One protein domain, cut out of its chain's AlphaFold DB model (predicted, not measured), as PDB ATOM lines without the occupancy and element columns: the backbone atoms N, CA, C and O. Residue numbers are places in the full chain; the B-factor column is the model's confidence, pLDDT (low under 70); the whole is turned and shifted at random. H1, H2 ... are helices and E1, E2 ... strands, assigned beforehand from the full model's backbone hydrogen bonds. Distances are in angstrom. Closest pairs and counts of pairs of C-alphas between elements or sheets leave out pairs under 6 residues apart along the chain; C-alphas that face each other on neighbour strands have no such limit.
ATOM      1  N   SER A   3      -2.555  50.062 -20.862       69.38
ATOM      2  CA  SER A   3      -1.093  49.888 -20.867       69.38
ATOM      3  C   SER A   3      -0.568  49.128 -22.094       69.38
ATOM      4  O   SER A   3       0.520  49.448 -22.556       69.38
ATOM      5  N   LEU A   4      -1.319  48.156 -22.627       68.31
ATOM      6  CA  LEU A   4      -0.952  47.414 -23.845       68.31
ATOM      7  C   LEU A   4      -1.131  48.272 -25.104       68.31
ATOM      8  O   LEU A   4      -0.394  48.104 -26.064       68.31
ATOM      9  N   LEU A   5      -2.080  49.208 -25.071       64.94
ATOM     10  CA  LEU A   5      -2.319  50.195 -26.125       64.94
ATOM     11  C   LEU A   5      -1.441  51.455 -25.979       64.94
ATOM     12  O   LEU A   5      -1.670  52.440 -26.673       64.94
ATOM     13  N   GLY A   6      -0.483  51.470 -25.042       63.00
ATOM     14  CA  GLY A   6       0.392  52.624 -24.802       63.00
ATOM     15  C   GLY A   6      -0.315  53.871 -24.250       63.00
ATOM     16  O   GLY A   6       0.245  54.962 -24.286       63.00
ATOM     17  N   LEU A   7      -1.540  53.744 -23.730       58.53
ATOM     18  CA  LEU A   7      -2.315  54.870 -23.208       58.53
ATOM     19  C   LEU A   7      -1.809  55.269 -21.814       58.53
ATOM     20  O   LEU A   7      -1.908  54.490 -20.864       58.53
ATOM     21  N   THR A   8      -1.323  56.505 -21.677       56.53
ATOM     22  CA  THR A   8      -0.844  57.083 -20.404       56.53
ATOM     23  C   THR A   8      -1.983  57.445 -19.445       56.53
ATOM     24  O   THR A   8      -1.795  57.420 -18.230       56.53
ATOM     25  N   SER A   9      -3.185  57.710 -19.972       68.19
ATOM     26  CA  SER A   9      -4.424  57.896 -19.207       68.19
ATOM     27  C   SER A   9      -5.584  57.164 -19.895       68.19
ATOM     28  O   SER A   9      -6.363  57.784 -20.622       68.19
ATOM     29  N   PRO A  10      -5.699  55.834 -19.733       72.19
ATOM     30  CA  PRO A  10      -6.711  55.063 -20.440       72.19
ATOM     31  C   PRO A  10      -8.134  55.432 -19.999       72.19
ATOM     32  O   PRO A  10      -8.372  55.577 -18.796       72.19
ATOM     33  N   PRO A  11      -9.094  55.533 -20.941       70.69
ATOM     34  CA  PRO A  11     -10.487  55.814 -20.622       70.69
ATOM     35  C   PRO A  11     -11.052  54.838 -19.581       70.69
ATOM     36  O   PRO A  11     -10.830  53.622 -19.658       70.69
ATOM     37  N   GLY A  12     -11.794  55.389 -18.613       75.56
ATOM     38  CA  GLY A  12     -12.606  54.627 -17.660       75.56
ATOM     39  C   GLY A  12     -13.824  53.982 -18.332       75.56
ATOM     40  O   GLY A  12     -13.848  53.825 -19.545       75.56
ATOM     41  N   GLY A  13     -14.843  53.585 -17.566       81.38
ATOM     42  CA  GLY A  13     -16.041  52.942 -18.128       81.38
ATOM     43  C   GLY A  13     -16.809  53.856 -19.090       81.38
ATOM     44  O   GLY A  13     -17.560  54.720 -18.644       81.38
ATOM     45  N   VAL A  14     -16.634  53.641 -20.393       81.06
ATOM     46  CA  VAL A  14     -17.327  54.334 -21.483       81.06
ATOM     47  C   VAL A  14     -18.422  53.421 -22.022       81.06
ATOM     48  O   VAL A  14     -18.162  52.268 -22.357       81.06
ATOM     49  N   SER A  15     -19.648  53.931 -22.119       84.81
ATOM     50  CA  SER A  15     -20.741  53.211 -22.778       84.81
ATOM     51  C   SER A  15     -20.632  53.383 -24.290       84.81
ATOM     52  O   SER A  15     -20.611  54.510 -24.783       84.81
ATOM     53  N   VAL A  16     -20.630  52.271 -25.016       85.19
ATOM     54  CA  VAL A  16     -20.708  52.216 -26.480       85.19
ATOM     55  C   VAL A  16     -21.943  51.415 -26.879       85.19
ATOM     56  O   VAL A  16     -22.438  50.615 -26.089       85.19
ATOM     57  N   THR A  17     -22.461  51.620 -28.084       85.00
ATOM     58  CA  THR A  17     -23.605  50.857 -28.598       85.00
ATOM     59  C   THR A  17     -23.148  49.973 -29.747       85.00
ATOM     60  O   THR A  17     -22.544  50.468 -30.692       85.00
ATOM     61  N   ILE A  18     -23.461  48.680 -29.696       86.44
ATOM     62  CA  ILE A  18     -23.132  47.686 -30.723       86.44
ATOM     63  C   ILE A  18     -24.428  46.964 -31.099       86.44
ATOM     64  O   ILE A  18     -25.139  46.457 -30.233       86.44
ATOM     65  N   GLY A  19     -24.800  46.983 -32.382       83.50
ATOM     66  CA  GLY A  19     -26.062  46.409 -32.864       83.50
ATOM     67  C   GLY A  19     -27.307  46.978 -32.174       83.50
ATOM     68  O   GLY A  19     -28.277  46.256 -31.956       83.50
ATOM     69  N   GLY A  20     -27.268  48.257 -31.783       83.75
ATOM     70  CA  GLY A  20     -28.351  48.927 -31.052       83.75
ATOM     71  C   GLY A  20     -28.410  48.635 -29.544       83.75
ATOM     72  O   GLY A  20     -29.300  49.157 -28.875       83.75
ATOM     73  N   GLN A  21     -27.477  47.851 -28.991       90.00
ATOM     74  CA  GLN A  21     -27.411  47.511 -27.564       90.00
ATOM     75  C   GLN A  21     -26.188  48.150 -26.896       90.00
ATOM     76  O   GLN A  21     -25.100  48.153 -27.467       90.00
ATOM     77  N   ALA A  22     -26.359  48.707 -25.697       89.56
ATOM     78  CA  ALA A  22     -25.274  49.359 -24.967       89.56
ATOM     79  C   ALA A  22     -24.381  48.340 -24.238       89.56
ATOM     80  O   ALA A  22     -24.883  47.437 -23.571       89.56
ATOM     81  N   VAL A  23     -23.065  48.536 -24.307       92.19
ATOM     82  CA  VAL A  23     -22.044  47.804 -23.550       92.19
ATOM     83  C   VAL A  23     -21.030  48.795 -22.986       92.19
ATOM     84  O   VAL A  23     -20.652  49.763 -23.643       92.19
ATOM     85  N   THR A  24     -20.602  48.583 -21.743       92.00
ATOM     86  CA  THR A  24     -19.617  49.450 -21.085       92.00
ATOM     87  C   THR A  24     -18.227  48.856 -21.236       92.00
ATOM     88  O   THR A  24     -17.983  47.745 -20.772       92.00
ATOM     89  N   ILE A  25     -17.304  49.620 -21.818       90.81
ATOM     90  CA  ILE A  25     -15.905  49.229 -21.992       90.81
ATOM     91  C   ILE A  25     -15.013  50.146 -21.157       90.81
ATOM     92  O   ILE A  25     -15.118  51.368 -21.210       90.81
ATOM     93  N   ASN A  26     -14.118  49.551 -20.376       88.31
ATOM     94  CA  ASN A  26     -13.174  50.238 -19.509       88.31
ATOM     95  C   ASN A  26     -11.745  49.813 -19.860       88.31
ATOM     96  O   ASN A  26     -11.266  48.760 -19.431       88.31
ATOM     97  N   LEU A  27     -11.033  50.648 -20.619       84.69
ATOM     98  CA  LEU A  27      -9.668  50.332 -21.042       84.69
ATOM     99  C   LEU A  27      -8.675  50.368 -19.876       84.69
ATOM    100  O   LEU A  27      -7.656  49.665 -19.929       84.69
ATOM    101  N   ALA A  28      -8.973  51.128 -18.818       83.12
ATOM    102  CA  ALA A  28      -8.141  51.200 -17.623       83.12
ATOM    103  C   ALA A  28      -8.121  49.879 -16.836       83.12
ATOM    104  O   ALA A  28      -7.063  49.499 -16.335       83.12
ATOM    105  N   THR A  29      -9.243  49.153 -16.758       86.62
ATOM    106  CA  THR A  29      -9.365  47.974 -15.875       86.62
ATOM    107  C   THR A  29      -9.650  46.646 -16.582       86.62
ATOM    108  O   THR A  29      -9.313  45.604 -16.024       86.62
ATOM    109  N   GLN A  30     -10.223  46.635 -17.791       89.56
ATOM    110  CA  GLN A  30     -10.578  45.388 -18.482       89.56
ATOM    111  C   GLN A  30      -9.433  44.824 -19.349       89.56
ATOM    112  O   GLN A  30      -8.550  45.541 -19.845       89.56
ATOM    113  N   SER A  31      -9.456  43.499 -19.533       89.00
ATOM    114  CA  SER A  31      -8.597  42.743 -20.462       89.00
ATOM    115  C   SER A  31      -9.283  42.551 -21.824       89.00
ATOM    116  O   SER A  31     -10.504  42.668 -21.897       89.00
ATOM    117  N   ILE A  32      -8.542  42.206 -22.890       82.50
ATOM    118  CA  ILE A  32      -9.130  41.993 -24.236       82.50
ATOM    119  C   ILE A  32     -10.169  40.872 -24.222       82.50
ATOM    120  O   ILE A  32     -11.221  40.988 -24.836       82.50
ATOM    121  N   THR A  33      -9.909  39.820 -23.446       85.50
ATOM    122  CA  THR A  33     -10.812  38.681 -23.270       85.50
ATOM    123  C   THR A  33     -12.074  39.056 -22.502       85.50
ATOM    124  O   THR A  33     -13.146  38.563 -22.828       85.50
ATOM    125  N   THR A  34     -11.968  39.946 -21.509       90.25
ATOM    126  CA  THR A  34     -13.143  40.447 -20.774       90.25
ATOM    127  C   THR A  34     -14.002  41.326 -21.675       90.25
ATOM    128  O   THR A  34     -15.208  41.139 -21.724       90.25
ATOM    129  N   ILE A  35     -13.374  42.226 -22.436       90.94
ATOM    130  CA  ILE A  35     -14.081  43.104 -23.374       90.94
ATOM    131  C   ILE A  35     -14.789  42.273 -24.454       90.94
ATOM    132  O   ILE A  35     -15.957  42.517 -24.730       90.94
ATOM    133  N   ALA A  36     -14.124  41.264 -25.028       87.69
ATOM    134  CA  ALA A  36     -14.744  40.375 -26.009       87.69
ATOM    135  C   ALA A  36     -15.947  39.615 -25.421       87.69
ATOM    136  O   ALA A  36     -16.994  39.577 -26.054       87.69
ATOM    137  N   ALA A  37     -15.834  39.080 -24.199       90.69
ATOM    138  CA  ALA A  37     -16.936  38.376 -23.536       90.69
ATOM    139  C   ALA A  37     -18.134  39.292 -23.221       90.69
ATOM    140  O   ALA A  37     -19.280  38.876 -23.374       90.69
ATOM    141  N   ASP A  38     -17.880  40.542 -22.817       92.44
ATOM    142  CA  ASP A  38     -18.938  41.521 -22.550       92.44
ATOM    143  C   ASP A  38     -19.701  41.898 -23.837       92.44
ATOM    144  O   ASP A  38     -20.908  42.138 -23.792       92.44
ATOM    145  N   ILE A  39     -19.022  41.909 -24.991       92.25
ATOM    146  CA  ILE A  39     -19.644  42.128 -26.308       92.25
ATOM    147  C   ILE A  39     -20.387  40.869 -26.788       92.25
ATOM    148  O   ILE A  39     -21.492  40.984 -27.315       92.25
ATOM    149  N   ASP A  40     -19.819  39.677 -26.584       92.00
ATOM    150  CA  ASP A  40     -20.412  38.383 -26.977       92.00
ATOM    151  C   ASP A  40     -21.714  38.075 -26.217       92.00
ATOM    152  O   ASP A  40     -22.578  37.342 -26.691       92.00
ATOM    153  N   ALA A  41     -21.904  38.685 -25.042       93.06
ATOM    154  CA  ALA A  41     -23.138  38.581 -24.270       93.06
ATOM    155  C   ALA A  41     -24.331  39.346 -24.887       93.06
ATOM    156  O   ALA A  41     -25.469  39.166 -24.437       93.06
ATOM    157  N   LEU A  42     -24.107  40.207 -25.888       91.69
ATOM    158  CA  LEU A  42     -25.169  40.957 -26.557       91.69
ATOM    159  C   LEU A  42     -25.957  40.056 -27.519       91.69
ATOM    160  O   LEU A  42     -25.399  39.313 -28.324       91.69
ATOM    161  N   ALA A  43     -27.289  40.143 -27.482       88.62
ATOM    162  CA  ALA A  43     -28.138  39.261 -28.280       88.62
ATOM    163  C   ALA A  43     -27.906  39.456 -29.792       88.62
ATOM    164  O   ALA A  43     -28.052  40.567 -30.299       88.62
ATOM    165  N   GLY A  44     -27.601  38.367 -30.507       83.06
ATOM    166  CA  GLY A  44     -27.395  38.372 -31.963       83.06
ATOM    167  C   GLY A  44     -26.018  38.864 -32.424       83.06
ATOM    168  O   GLY A  44     -25.815  39.022 -33.624       83.06
ATOM    169  N   ILE A  45     -25.092  39.095 -31.492       89.69
ATOM    170  CA  ILE A  45     -23.706  39.484 -31.756       89.69
ATOM    171  C   ILE A  45     -22.808  38.331 -31.307       89.69
ATOM    172  O   ILE A  45     -23.108  37.659 -30.324       89.69
ATOM    173  N   SER A  46     -21.724  38.084 -32.036       88.44
ATOM    174  CA  SER A  46     -20.677  37.158 -31.605       88.44
ATOM    175  C   SER A  46     -19.339  37.874 -31.602       88.44
ATOM    176  O   SER A  46     -18.975  38.479 -32.612       88.44
ATOM    177  N   ALA A  47     -18.616  37.817 -30.485       89.69
ATOM    178  CA  ALA A  47     -17.323  38.469 -30.325       89.69
ATOM    179  C   ALA A  47     -16.277  37.518 -29.738       89.69
ATOM    180  O   ALA A  47     -16.490  36.865 -28.721       89.69
ATOM    181  N   SER A  48     -15.108  37.452 -30.370       85.25
ATOM    182  CA  SER A  48     -14.026  36.566 -29.934       85.25
ATOM    183  C   SER A  48     -12.658  37.221 -30.079       85.25
ATOM    184  O   SER A  48     -12.485  38.158 -30.856       85.25
ATOM    185  N   VAL A  49     -11.675  36.750 -29.310       84.00
ATOM    186  CA  VAL A  49     -10.286  37.203 -29.449       84.00
ATOM    187  C   VAL A  49      -9.580  36.311 -30.459       84.00
ATOM    188  O   VAL A  49      -9.461  35.106 -30.243       84.00
ATOM    189  N   VAL A  50      -9.081  36.911 -31.533       78.50
ATOM    190  CA  VAL A  50      -8.347  36.231 -32.602       78.50
ATOM    191  C   VAL A  50      -6.878  36.630 -32.523       78.50
ATOM    192  O   VAL A  50      -6.560  37.803 -32.316       78.50
ATOM    193  N   ALA A  51      -5.989  35.649 -32.663       76.88
ATOM    194  CA  ALA A  51      -4.555  35.870 -32.777       76.88
ATOM    195  C   ALA A  51      -4.160  35.922 -34.256       76.88
ATOM    196  O   ALA A  51      -4.589  35.072 -35.033       76.88
ATOM    197  N   ASP A  52      -3.327  36.888 -34.613       61.16
ATOM    198  CA  ASP A  52      -2.757  37.061 -35.944       61.16
ATOM    199  C   ASP A  52      -1.231  37.111 -35.812       61.16
ATOM    200  O   ASP A  52      -0.719  37.777 -34.912       61.16
ATOM    201  N   THR A  53      -0.496  36.353 -36.625       64.25
ATOM    202  CA  THR A  53       0.973  36.285 -36.540       64.25
ATOM    203  C   THR A  53       1.572  36.705 -37.868       64.25
ATOM    204  O   THR A  53       1.495  35.959 -38.839       64.25
ATOM    205  N   ALA A  54       2.204  37.875 -37.872       47.16
ATOM    206  CA  ALA A  54       2.934  38.429 -39.007       47.16
ATOM    207  C   ALA A  54       4.344  38.821 -38.540       47.16
ATOM    208  O   ALA A  54       4.514  39.286 -37.412       47.16
ATOM    209  N   ASP A  55       5.360  38.565 -39.367       51.22
ATOM    210  CA  ASP A  55       6.771  38.906 -39.109       51.22
ATOM    211  C   ASP A  55       7.337  38.426 -37.758       51.22
ATOM    212  O   ASP A  55       8.221  39.038 -37.161       51.22
ATOM    213  N   GLY A  56       6.836  37.292 -37.258       59.66
ATOM    214  CA  GLY A  56       7.276  36.710 -35.986       59.66
ATOM    215  C   GLY A  56       6.681  37.364 -34.734       59.66
ATOM    216  O   GLY A  56       7.015  36.938 -33.627       59.66
ATOM    217  N   GLU A  57       5.768  38.330 -34.878       51.28
ATOM    218  CA  GLU A  57       5.004  38.917 -33.775       51.28
ATOM    219  C   GLU A  57       3.542  38.450 -33.797       51.28
ATOM    220  O   GLU A  57       2.811  38.656 -34.767       51.28
ATOM    221  N   THR A  58       3.080  37.842 -32.700       63.31
ATOM    222  CA  THR A  58       1.663  37.499 -32.515       63.31
ATOM    223  C   THR A  58       0.911  38.679 -31.901       63.31
ATOM    224  O   THR A  58       1.157  39.062 -30.755       63.31
ATOM    225  N   LYS A  59      -0.046  39.233 -32.647       66.12
ATOM    226  CA  LYS A  59      -0.967  40.294 -32.221       66.12
ATOM    227  C   LYS A  59      -2.349  39.700 -31.953       66.12
ATOM    228  O   LYS A  59      -2.733  38.697 -32.544       66.12
ATOM    229  N   TYR A  60      -3.108  40.313 -31.050       74.31
ATOM    230  CA  TYR A  60      -4.458  39.868 -30.694       74.31
ATOM    231  C   TYR A  60      -5.468  40.975 -30.992       74.31
ATOM    232  O   TYR A  60      -5.236  42.126 -30.624       74.31
ATOM    233  N   ARG A  61      -6.599  40.625 -31.610       80.00
ATOM    234  CA  ARG A  61      -7.709  41.548 -31.895       80.00
ATOM    235  C   ARG A  61      -9.047  40.961 -31.464       80.00
ATOM    236  O   ARG A  61      -9.167  39.747 -31.318       80.00
ATOM    237  N   ILE A  62     -10.047  41.818 -31.282       81.00
ATOM    238  CA  ILE A  62     -11.436  41.386 -31.096       81.00
ATOM    239  C   ILE A  62     -12.090  41.327 -32.474       81.00
ATOM    240  O   ILE A  62     -12.136  42.334 -33.173       81.00
ATOM    241  N   ASP A  63     -12.582  40.153 -32.851       80.88
ATOM    242  CA  ASP A  63     -13.396  39.952 -34.046       80.88
ATOM    243  C   ASP A  63     -14.873  39.940 -33.642       80.88
ATOM    244  O   ASP A  63     -15.255  39.172 -32.755       80.88
ATOM    245  N   ILE A  64     -15.678  40.815 -34.248       82.38
ATOM    246  CA  ILE A  64     -17.109  40.973 -33.962       82.38
ATOM    247  C   ILE A  64     -17.893  40.668 -35.233       82.38
ATOM    248  O   ILE A  64     -17.679  41.285 -36.275       82.38
ATOM    249  N   SER A  65     -18.866  39.771 -35.125       78.56
ATOM    250  CA  SER A  65     -19.795  39.415 -36.194       78.56
ATOM    251  C   SER A  65     -21.250  39.518 -35.719       78.56
ATOM    252  O   SER A  65     -21.531  39.637 -34.526       78.56
ATOM    253  N   GLY A  66     -22.195  39.528 -36.663       75.88
ATOM    254  CA  GLY A  66     -23.634  39.657 -36.382       75.88
ATOM    255  C   GLY A  66     -24.183  41.089 -36.454       75.88
ATOM    256  O   GLY A  66     -25.397  41.274 -36.511       75.88
ATOM    257  N   THR A  67     -23.326  42.114 -36.538       78.50
ATOM    258  CA  THR A  67     -23.756  43.500 -36.778       78.50
ATOM    259  C   THR A  67     -22.669  44.360 -37.428       78.50
ATOM    260  O   THR A  67     -21.484  44.061 -37.326       78.50
ATOM    261  N   THR A  68     -23.086  45.449 -38.077       72.31
ATOM    262  CA  THR A  68     -22.226  46.529 -38.595       72.31
ATOM    263  C   THR A  68     -22.583  47.895 -37.997       72.31
ATOM    264  O   THR A  68     -22.037  48.919 -38.404       72.31
ATOM    265  N   SER A  69     -23.524  47.938 -37.047       75.19
ATOM    266  CA  SER A  69     -24.000  49.172 -36.423       75.19
ATOM    267  C   SER A  69     -23.266  49.415 -35.110       75.19
ATOM    268  O   SER A  69     -23.383  48.619 -34.178       75.19
ATOM    269  N   PHE A  70     -22.543  50.528 -35.031       80.00
ATOM    270  CA  PHE A  70     -21.772  50.909 -33.854       80.00
ATOM    271  C   PHE A  70     -21.955  52.399 -33.548       80.00
ATOM    272  O   PHE A  70     -22.023  53.218 -34.464       80.00
ATOM    273  N   LEU A  71     -22.011  52.754 -32.265       75.06
ATOM    274  CA  LEU A  71     -21.943  54.132 -31.778       75.06
ATOM    275  C   LEU A  71     -20.896  54.195 -30.665       75.06
ATOM    276  O   LEU A  71     -21.064  53.568 -29.619       75.06
ATOM    277  N   ASP A  72     -19.822  54.945 -30.893       75.75
ATOM    278  CA  ASP A  72     -18.656  55.002 -30.008       75.75
ATOM    279  C   ASP A  72     -18.333  56.447 -29.616       75.75
ATOM    280  O   ASP A  72     -17.347  57.031 -30.051       75.75
ATOM    281  N   ASN A  73     -19.184  57.054 -28.785       57.91
ATOM    282  CA  ASN A  73     -19.032  58.455 -28.370       57.91
ATOM    283  C   ASN A  73     -17.749  58.747 -27.562       57.91
ATOM    284  O   ASN A  73     -17.468  59.914 -27.295       57.91
ATOM    285  N   GLY A  74     -17.001  57.722 -27.138       62.25
ATOM    286  CA  GLY A  74     -15.741  57.869 -26.402       62.25
ATOM    287  C   GLY A  74     -14.524  57.272 -27.107       62.25
ATOM    288  O   GLY A  74     -13.486  57.134 -26.462       62.25
ATOM    289  N   ASN A  75     -14.642  56.918 -28.393       67.50
ATOM    290  CA  ASN A  75     -13.575  56.366 -29.242       67.50
ATOM    291  C   ASN A  75     -12.873  55.119 -28.658       67.50
ATOM    292  O   ASN A  75     -11.696  54.853 -28.926       67.50
ATOM    293  N   VAL A  76     -13.575  54.344 -27.826       78.62
ATOM    294  CA  VAL A  76     -13.022  53.164 -27.151       78.62
ATOM    295  C   VAL A  76     -13.011  51.943 -28.072       78.62
ATOM    296  O   VAL A  76     -12.033  51.196 -28.063       78.62
ATOM    297  N   LEU A  77     -14.031  51.759 -28.915       77.75
ATOM    298  CA  LEU A  77     -14.032  50.732 -29.966       77.75
ATOM    299  C   LEU A  77     -13.018  51.072 -31.064       77.75
ATOM    300  O   LEU A  77     -12.359  50.178 -31.592       77.75
ATOM    301  N   GLN A  78     -12.831  52.359 -31.355       65.94
ATOM    302  CA  GLN A  78     -11.775  52.835 -32.249       65.94
ATOM    303  C   GLN A  78     -10.372  52.549 -31.684       65.94
ATOM    304  O   GLN A  78      -9.525  52.015 -32.393       65.94
ATOM    305  N   SER A  79     -10.143  52.804 -30.389       70.56
ATOM    306  CA  SER A  79      -8.866  52.508 -29.706       70.56
ATOM    307  C   SER A  79      -8.533  51.012 -29.658       70.56
ATOM    308  O   SER A  79      -7.367  50.633 -29.584       70.56
ATOM    309  N   LEU A  80      -9.556  50.156 -29.693       74.38
ATOM    310  CA  LEU A  80      -9.422  48.699 -29.775       74.38
ATOM    311  C   LEU A  80      -9.231  48.189 -31.215       74.38
ATOM    312  O   LEU A  80      -9.097  46.982 -31.410       74.38
ATOM    313  N   GLY A  81      -9.244  49.079 -32.215       70.75
ATOM    314  CA  GLY A  81      -9.121  48.732 -33.632       70.75
ATOM    315  C   GLY A  81     -10.377  48.102 -34.247       70.75
ATOM    316  O   GLY A  81     -10.287  47.506 -35.315       70.75
TER     317      GLY A  81
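Overview. This is residues 3 to 81 of the 762 residues of the protein "Flagellar hook-associated protein 2" of Syntrophaceae bacterium PtaU1.Bin231 (UniProt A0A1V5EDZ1). One helix, H1, joins two strand hairpins: it packs on the long hairpin E3 and E4, chiefly on E3, and on E2 of the short hairpin E1 and E2. The tip of the long hairpin, residues 53 to 58, sticks out and stands free, while the last stretch folds back along E1 and ends in the little helix H2 near E1. The 79 printed residues hold four named strands and two named helices, in the order E1 E2 H1 E3 E4 H2, with two sheets of two antiparallel strands each, a mixed class. The whole is compact, radius of gyration of the C-alphas 12.7 A, with spans of 38 by 28 by 17 A.

Arrangement. Start at E1, residues 13 to 18, and E2, residues 21 to 26, an antiparallel hairpin at 147 degrees; look for N 16 and O 23, 2.9 A apart and within hydrogen-bond range. Next comes H1, residues 32 to 40, whose closest C-alpha pair with E2 is Ile 35 and Ile 25, 6.5 A. Go on to E3, residues 46 to 54, and E4, residues 57 to 65, an antiparallel hairpin at 155 degrees, with N 50 and O 61 at 2.8 A. The closest C-alphas of H1 and E3 are those of Asp 40 and Ala 47, 4.6 A. Residues 70 to 71 pair antiparallel with residues 17 to 18 of E1. In H2, residues 76 to 79, C-alpha 76 is 7.2 A from C-alpha 14 of E1, their closest pair; H1 and H2 are apart. Every O i to N i+4 pair of H1 is within hydrogen-bond range; H2 is too short for one.

Along the chain. Find C-alpha 13 at (-16.041, 52.942, -18.128), where E1 begins its 15.4 A; E2 spans 16.6 A and H1 12.2 A. E3 covers 24.8 A and E4 24.9 A, from C-alpha 57 at (5.004, 38.917, -33.775). H2, 4.9 A, ends at C-alpha 79, (-8.866, 52.508, -29.706).

Size, cuts and confidence. The C-alphas farthest apart, of Gly 20 and Gly 56, are 38.0 A apart. The printed part has no cut and no long link. Mean pLDDT of the printed part is 78.1, and it is under 70 at residues 3 to 9, 52 to 59, 73 to 75 and 78.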